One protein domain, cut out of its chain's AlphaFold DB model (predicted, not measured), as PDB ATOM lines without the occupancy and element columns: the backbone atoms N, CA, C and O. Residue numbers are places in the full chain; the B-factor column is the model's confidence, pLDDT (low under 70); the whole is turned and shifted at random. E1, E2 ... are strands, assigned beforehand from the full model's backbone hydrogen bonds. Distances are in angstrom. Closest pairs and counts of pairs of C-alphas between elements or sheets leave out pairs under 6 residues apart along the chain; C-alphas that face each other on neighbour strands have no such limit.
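This is residues 4 to 65 of the 271 residues of an uncharacterized protein of Leptospira weilii str. Ecochallenge (UniProt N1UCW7). With little regular structure, a three-strand sheet (E2, E4, E5) and a two-strand ribbon (E1, E3) make two small walls, and a long loop, residues 27 to 47, runs from E2 to E3. The printed 62 residues hold five named strands, E1 to E5 in order, and no named helix; under half are in named elements, class all strand. Both sheets, E2 - E4 - E5 and E1 - E3, are antiparallel. The whole is compact, radius of gyration of the C-alphas 11.5 A, spanning 37 by 21 by 18 A.

Find C-alpha 9 at (162.619, 196.902, 189.272), where E1, residues 9 to 12, begins its 9.6 A. Next come E2, residues 23 to 26, 10.4 A; E3, residues 48 to 51, 10.0 A; and E4, residues 55 to 59, 12.6 A. E5, residues 62 to 64, 6.7 A, ends at (168.426, 201.930, 196.576).

Look at N 10 and O 50, 2.8 A apart, between antiparallel E1 and E3 (158 degrees). E2 and E4 are antiparallel at 173 degrees, with N 25 and O 56 at 2.9 A. E4 and E5 form a hairpin at 167 degrees, with N 64 and O 57 at 2.8 A. These pairs are within hydrogen-bond range. E3 and E4 meet only through their link.

The farthest C-alphas, Asp 17 and Asp 31, are 37.6 A apart. The printed part has no cut, the link E2 to E3 is long, and no printed residue is under 70 in pLDDT.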
ATOM      1  N   GLU A   4     158.026 203.987 192.852       89.50
ATOM      2  CA  GLU A   4     157.547 202.780 193.527       89.50
ATOM      3  C   GLU A   4     158.611 201.685 193.446       89.50
ATOM      4  O   GLU A   4     159.150 201.383 192.378       89.50
ATOM      5  N   GLU A   5     158.953 201.110 194.595       88.38
ATOM      6  CA  GLU A   5     159.951 200.051 194.688       88.38
ATOM      7  C   GLU A   5     159.291 198.692 194.447       88.38
ATOM      8  O   GLU A   5     158.458 198.240 195.228       88.38
ATOM      9  N   GLY A   6     159.684 198.026 193.365       85.81
ATOM     10  CA  GLY A   6     159.322 196.643 193.093       85.81
ATOM     11  C   GLY A   6     160.410 195.653 193.507       85.81
ATOM     12  O   GLY A   6     161.523 196.014 193.920       85.81
ATOM     13  N   THR A   7     160.103 194.365 193.331       84.12
ATOM     14  CA  THR A   7     161.022 193.272 193.666       84.12
ATOM     15  C   THR A   7     162.300 193.351 192.840       84.12
ATOM     16  O   THR A   7     163.365 193.473 193.419       84.12
ATOM     17  N   ASN A   8     162.225 193.387 191.508       89.50
ATOM     18  CA  ASN A   8     163.417 193.422 190.640       89.50
ATOM     19  C   ASN A   8     163.647 194.773 189.955       89.50
ATOM     20  O   ASN A   8     164.722 195.029 189.416       89.50
ATOM     21  N   TYR A   9     162.644 195.643 190.000       92.88
ATOM     22  CA  TYR A   9     162.619 196.902 189.272       92.88
ATOM     23  C   TYR A   9     162.153 198.030 190.180       92.88
ATOM     24  O   TYR A   9     161.425 197.798 191.141       92.88
ATOM     25  N   ILE A  10     162.557 199.248 189.853       92.62
ATOM     26  CA  ILE A  10     161.994 200.475 190.404       92.62
ATOM     27  C   ILE A  10     161.150 201.122 189.314       92.62
ATOM     28  O   ILE A  10     161.598 201.296 188.179       92.62
ATOM     29  N   PHE A  11     159.915 201.453 189.665       92.56
ATOM     30  CA  PHE A  11     158.956 202.077 188.771       92.56
ATOM     31  C   PHE A  11     158.986 203.583 188.986       92.56
ATOM     32  O   PHE A  11     158.666 204.090 190.062       92.56
ATOM     33  N   VAL A  12     159.364 204.306 187.942       91.19
ATOM     34  CA  VAL A  12     159.259 205.758 187.886       91.19
ATOM     35  C   VAL A  12     157.883 206.084 187.326       91.19
ATOM     36  O   VAL A  12     157.581 205.755 186.183       91.19
ATOM     37  N   LEU A  13     157.043 206.728 188.130       88.00
ATOM     38  CA  LEU A  13     155.669 207.103 187.788       88.00
ATOM     39  C   LEU A  13     155.585 208.592 187.403       88.00
ATOM     40  O   LEU A  13     154.641 209.290 187.774       88.00
ATOM     41  N   ALA A  14     156.616 209.095 186.717       81.94
ATOM     42  CA  ALA A  14     156.707 210.490 186.300       81.94
ATOM     43  C   ALA A  14     155.795 210.787 185.102       81.94
ATOM     44  O   ALA A  14     155.582 209.934 184.247       81.94
ATOM     45  N   ASN A  15     155.308 212.022 185.029       80.38
ATOM     46  CA  ASN A  15     154.472 212.562 183.955       80.38
ATOM     47  C   ASN A  15     154.946 213.997 183.647       80.38
ATOM     48  O   ASN A  15     155.697 214.555 184.453       80.38
ATOM     49  N   PRO A  16     154.481 214.643 182.559       72.81
ATOM     50  CA  PRO A  16     154.873 216.019 182.234       72.81
ATOM     51  C   PRO A  16     154.637 217.027 183.373       72.81
ATOM     52  O   PRO A  16     155.443 217.932 183.567       72.81
ATOM     53  N   ASP A  17     153.594 216.817 184.181       70.94
ATOM     54  CA  ASP A  17     153.262 217.668 185.334       70.94
ATOM     55  C   ASP A  17     153.984 217.260 186.632       70.94
ATOM     56  O   ASP A  17     153.934 217.972 187.636       70.94
ATOM     57  N   SER A  18     154.641 216.097 186.654       76.25
ATOM     58  CA  SER A  18     155.236 215.517 187.860       76.25
ATOM     59  C   SER A  18     156.564 214.826 187.556       76.25
ATOM     60  O   SER A  18     156.620 213.645 187.205       76.25
ATOM     61  N   ILE A  19     157.638 215.591 187.720       78.12
ATOM     62  CA  ILE A  19     159.004 215.209 187.367       78.12
ATOM     63  C   ILE A  19     159.684 214.460 188.520       78.12
ATOM     64  O   ILE A  19     159.539 214.822 189.690       78.12
ATOM     65  N   VAL A  20     160.499 213.460 188.185       82.81
ATOM     66  CA  VAL A  20     161.350 212.728 189.133       82.81
ATOM     67  C   VAL A  20     162.818 213.038 188.857       82.81
ATOM     68  O   VAL A  20     163.300 212.845 187.746       82.81
ATOM     69  N   ARG A  21     163.539 213.520 189.877       83.81
ATOM     70  CA  ARG A  21     164.994 213.728 189.820       83.81
ATOM     71  C   ARG A  21     165.697 212.599 190.552       83.81
ATOM     72  O   ARG A  21     165.518 212.463 191.761       83.81
ATOM     73  N   LEU A  22     166.470 211.811 189.823       87.56
ATOM     74  CA  LEU A  22     167.166 210.632 190.322       87.56
ATOM     75  C   LEU A  22     168.663 210.836 190.143       87.56
ATOM     76  O   LEU A  22     169.118 211.220 189.070       87.56
ATOM     77  N   LYS A  23     169.438 210.561 191.191       89.50
ATOM     78  CA  LYS A  23     170.873 210.342 191.022       89.50
ATOM     79  C   LYS A  23     171.081 208.854 190.813       89.50
ATOM     80  O   LYS A  23     170.709 208.063 191.673       89.50
ATOM     81  N   SER A  24     171.661 208.490 189.685       91.50
ATOM     82  CA  SER A  24     171.975 207.111 189.337       91.50
ATOM     83  C   SER A  24     173.471 206.941 189.149       91.50
ATOM     84  O   SER A  24     174.143 207.825 188.623       91.50
ATOM     85  N   LYS A  25     173.978 205.780 189.545       92.12
ATOM     86  CA  LYS A  25     175.327 205.323 189.237       92.12
ATOM     87  C   LYS A  25     175.227 203.909 188.676       92.12
ATOM     88  O   LYS A  25     174.514 203.086 189.249       92.12
ATOM     89  N   ILE A  26     175.920 203.644 187.570       92.50
ATOM     90  CA  ILE A  26     176.085 202.287 187.042       92.50
ATOM     91  C   ILE A  26     176.888 201.494 188.075       92.50
ATOM     92  O   ILE A  26     177.998 201.885 188.441       92.50
ATOM     93  N   ASP A  27     176.268 200.451 188.610       91.38
ATOM     94  CA  ASP A  27     176.804 199.636 189.699       91.38
ATOM     95  C   ASP A  27     176.161 198.242 189.609       91.38
ATOM     96  O   ASP A  27     175.241 197.926 190.371       91.38
ATOM     97  N   PRO A  28     176.515 197.454 188.576       91.62
ATOM     98  CA  PRO A  28     175.852 196.194 188.300       91.62
ATOM     99  C   PRO A  28     176.190 195.136 189.355       91.62
ATOM    100  O   PRO A  28     177.335 194.983 189.764       91.62
ATOM    101  N   PHE A  29     175.181 194.366 189.768       91.75
ATOM    102  CA  PHE A  29     175.346 193.246 190.702       91.75
ATOM    103  C   PHE A  29     176.058 192.042 190.056       91.75
ATOM    104  O   PHE A  29     176.727 191.277 190.745       91.75
ATOM    105  N   TYR A  30     175.876 191.842 188.748       90.81
ATOM    106  CA  TYR A  30     176.521 190.773 187.976       90.81
ATOM    107  C   TYR A  30     177.643 191.345 187.104       90.81
ATOM    108  O   TYR A  30     177.717 192.559 186.921       90.81
ATOM    109  N   ASP A  31     178.450 190.467 186.507       89.44
ATOM    110  CA  ASP A  31     179.591 190.810 185.642       89.44
ATOM    111  C   ASP A  31     179.157 191.367 184.265       89.44
ATOM    112  O   ASP A  31     179.483 190.822 183.209       89.44
ATOM    113  N   PHE A  32     178.382 192.452 184.267       88.75
ATOM    114  CA  PHE A  32     178.040 193.223 183.076       88.75
ATOM    115  C   PHE A  32     179.176 194.192 182.735       88.75
ATOM    116  O   PHE A  32     179.741 194.838 183.620       88.75
ATOM    117  N   GLN A  33     179.486 194.330 181.445       89.31
ATOM    118  CA  GLN A  33     180.409 195.364 180.978       89.31
ATOM    119  C   GLN A  33     179.759 196.732 181.198       89.31
ATOM    120  O   GLN A  33     178.634 196.971 180.755       89.31
ATOM    121  N   SER A  34     180.440 197.624 181.916       86.50
ATOM    122  CA  SER A  34     179.857 198.916 182.302       86.50
ATOM    123  C   SER A  34     179.614 199.821 181.093       86.50
ATOM    124  O   SER A  34     178.707 200.644 181.133       86.50
ATOM    125  N   GLU A  35     180.372 199.639 180.008       88.25
ATOM    126  CA  GLU A  35     180.230 200.384 178.754       88.25
ATOM    127  C   GLU A  35     178.954 200.025 177.975       88.25
ATOM    128  O   GLU A  35     178.508 200.803 177.135       88.25
ATOM    129  N   GLU A  36     178.364 198.856 178.238       88.38
ATOM    130  CA  GLU A  36     177.137 198.390 177.577       88.38
ATOM    131  C   GLU A  36     175.865 198.833 178.317       88.38
ATOM    132  O   GLU A  36     174.758 198.715 177.784       88.38
ATOM    133  N   ILE A  37     176.003 199.331 179.549       87.56
ATOM    134  CA  ILE A  37     174.882 199.761 180.381       87.56
ATOM    135  C   ILE A  37     174.537 201.212 180.041       87.56
ATOM    136  O   ILE A  37     175.357 202.115 180.181       87.56
ATOM    137  N   GLU A  38     173.291 201.445 179.632       87.81
ATOM    138  CA  GLU A  38     172.791 202.786 179.327       87.81
ATOM    139  C   GLU A  38     172.832 203.685 180.574       87.81
ATOM    140  O   GLU A  38     172.348 203.309 181.649       87.81
ATOM    141  N   GLU A  39     173.390 204.889 180.441       87.12
ATOM    142  CA  GLU A  39     173.335 205.894 181.498       87.12
ATOM    143  C   GLU A  39     171.906 206.423 181.654       87.12
ATOM    144  O   GLU A  39     171.280 206.899 180.707       87.12
ATOM    145  N   LEU A  40     171.383 206.365 182.877       87.50
ATOM    146  CA  LEU A  40     170.044 206.870 183.158       87.50
ATOM    147  C   LEU A  40     170.034 208.407 183.195       87.50
ATOM    148  O   LEU A  40     170.949 209.023 183.752       87.50
ATOM    149  N   PRO A  41     168.971 209.049 182.680       85.38
ATOM    150  CA  PRO A  41     168.838 210.492 182.760       85.38
ATOM    151  C   PRO A  41     168.646 210.938 184.213       85.38
ATOM    152  O   PRO A  41     167.931 210.317 184.997       85.38
ATOM    153  N   PHE A  42     169.213 212.093 184.561       83.00
ATOM    154  CA  PHE A  42     169.022 212.691 185.886       83.00
ATOM    155  C   PHE A  42     167.560 213.101 186.156       83.00
ATOM    156  O   PHE A  42     167.128 213.212 187.307       83.00
ATOM    157  N   LEU A  43     166.793 213.362 185.094       84.31
ATOM    158  CA  LEU A  43     165.436 213.886 185.156       84.31
ATOM    159  C   LEU A  43     164.499 213.031 184.306       84.31
ATOM    160  O   LEU A  43     164.651 212.943 183.091       84.31
ATOM    161  N   PHE A  44     163.488 212.460 184.951       82.50
ATOM    162  CA  PHE A  44     162.420 211.708 184.310       82.50
ATOM    163  C   PHE A  44     161.147 212.554 184.264       82.50
ATOM    164  O   PHE A  44     160.619 212.953 185.304       82.50
ATOM    165  N   ALA A  45     160.656 212.811 183.051       82.06
ATOM    166  CA  ALA A  45     159.367 213.462 182.782       82.06
ATOM    167  C   ALA A  45     158.323 212.485 182.200       82.06
ATOM    168  O   ALA A  45     157.218 212.880 181.835       82.06
ATOM    169  N   SER A  46     158.678 211.203 182.108       82.38
ATOM    170  CA  SER A  46     157.839 210.119 181.607       82.38
ATOM    171  C   SER A  46     158.020 208.860 182.461       82.38
ATOM    172  O   SER A  46     159.032 208.735 183.166       82.38
ATOM    173  N   PRO A  47     157.064 207.915 182.418       87.94
ATOM    174  CA  PRO A  47     157.185 206.679 183.168       87.94
ATOM    175  C   PRO A  47     158.362 205.839 182.673       87.94
ATOM    176  O   PRO A  47     158.557 205.688 181.466       87.94
ATOM    177  N   ALA A  48     159.110 205.253 183.603       88.06
ATOM    178  CA  ALA A  48     160.262 204.414 183.294       88.06
ATOM    179  C   ALA A  48     160.358 203.224 184.252       88.06
ATOM    180  O   ALA A  48     159.826 203.245 185.363       88.06
ATOM    181  N   ILE A  49     161.045 202.176 183.807       92.38
ATOM    182  CA  ILE A  49     161.297 200.966 184.588       92.38
ATOM    183  C   ILE A  49     162.806 200.814 184.697       92.38
ATOM    184  O   ILE A  49     163.479 200.652 183.683       92.38
ATOM    185  N   ILE A  50     163.330 200.866 185.920       92.88
ATOM    186  CA  ILE A  50     164.768 200.791 186.172       92.88
ATOM    187  C   ILE A  50     165.100 199.430 186.796       92.88
ATOM    188  O   ILE A  50     164.580 199.117 187.871       92.88
ATOM    189  N   PRO A  51     165.943 198.597 186.160       92.75
ATOM    190  CA  PRO A  51     166.381 197.327 186.730       92.75
ATOM    191  C   PRO A  51     167.294 197.554 187.936       92.75
ATOM    192  O   PRO A  51     168.328 198.211 187.846       92.75
ATOM    193  N   ARG A  52     166.938 196.964 189.079       92.12
ATOM    194  CA  ARG A  52     167.684 197.150 190.334       92.12
ATOM    195  C   ARG A  52     169.044 196.467 190.341       92.12
ATOM    196  O   ARG A  52     169.873 196.794 191.167       92.12
ATOM    197  N   PHE A  53     169.277 195.505 189.463       93.38
ATOM    198  CA  PHE A  53     170.535 194.765 189.411       93.38
ATOM    199  C   PHE A  53     171.625 195.473 188.591       93.38
ATOM    200  O   PHE A  53     172.721 194.934 188.498       93.38
ATOM    201  N   LEU A  54     171.342 196.638 187.990       93.44
ATOM    202  CA  LEU A  54     172.305 197.390 187.168       93.44
ATOM    203  C   LEU A  54     172.763 198.715 187.791       93.44
ATOM    204  O   LEU A  54     173.824 199.221 187.432       93.44
ATOM    205  N   TYR A  55     171.965 199.298 188.687       93.56
ATOM    206  CA  TYR A  55     172.170 200.672 189.136       93.56
ATOM    207  C   TYR A  55     172.062 200.810 190.652       93.56
ATOM    208  O   TYR A  55     171.172 200.240 191.286       93.56
ATOM    209  N   PHE A  56     172.903 201.681 191.200       92.50
ATOM    210  CA  PHE A  56     172.668 202.337 192.478       92.50
ATOM    211  C   PHE A  56     171.863 203.618 192.236       92.50
ATOM    212  O   PHE A  56     172.220 204.425 191.371       92.50
ATOM    213  N   LEU A  57     170.789 203.828 192.998       93.25
ATOM    214  CA  LEU A  57     169.910 204.991 192.848       93.25
ATOM    215  C   LEU A  57     169.763 205.749 194.165       93.25
ATOM    216  O   LEU A  57     169.668 205.155 195.234       93.25
ATOM    217  N   GLU A  58     169.655 207.069 194.082       91.31
ATOM    218  CA  GLU A  58     169.323 207.938 195.204       91.31
ATOM    219  C   GLU A  58     168.172 208.872 194.806       91.31
ATOM    220  O   GLU A  58     168.240 209.609 193.814       91.31
ATOM    221  N   TRP A  59     167.099 208.845 195.597       89.44
ATOM    222  CA  TRP A  59     165.905 209.664 195.405       89.44
ATOM    223  C   TRP A  59     165.387 210.160 196.748       89.44
ATOM    224  O   TRP A  59     165.153 209.367 197.653       89.44
ATOM    225  N   ASN A  60     165.179 211.471 196.895       84.88
ATOM    226  CA  ASN A  60     164.631 212.065 198.123       84.88
ATOM    227  C   ASN A  60     165.321 211.590 199.424       84.88
ATOM    228  O   ASN A  60     164.654 211.374 200.433       84.88
ATOM    229  N   ARG A  61     166.659 211.469 199.415       84.94
ATOM    230  CA  ARG A  61     167.490 210.976 200.541       84.94
ATOM    231  C   ARG A  61     167.300 209.491 200.885       84.94
ATOM    232  O   ARG A  61     167.818 209.041 201.902       84.94
ATOM    233  N   ILE A  62     166.576 208.744 200.058       89.94
ATOM    234  CA  ILE A  62     166.477 207.286 200.120       89.94
ATOM    235  C   ILE A  62     167.434 206.725 199.072       89.94
ATOM    236  O   ILE A  62     167.398 207.137 197.910       89.94
ATOM    237  N   SER A  63     168.295 205.801 199.487       90.38
ATOM    238  CA  SER A  63     169.187 205.068 198.596       90.38
ATOM    239  C   SER A  63     168.634 203.677 198.304       90.38
ATOM    240  O   SER A  63     168.148 202.976 199.192       90.38
ATOM    241  N   PHE A  64     168.741 203.268 197.046       90.50
ATOM    242  CA  PHE A  64     168.426 201.930 196.576       90.50
ATOM    243  C   PHE A  64     169.721 201.312 196.066       90.50
ATOM    244  O   PHE A  64     170.253 201.720 195.032       90.50
ATOM    245  N   SER A  65     170.244 200.348 196.819       88.25
ATOM    246  CA  SER A  65     171.410 199.585 196.395       88.25
ATOM    247  C   SER A  65     171.049 198.625 195.272       88.25
ATOM    248  O   SER A  65     169.909 198.142 195.183       88.25
TER     249      SER A  65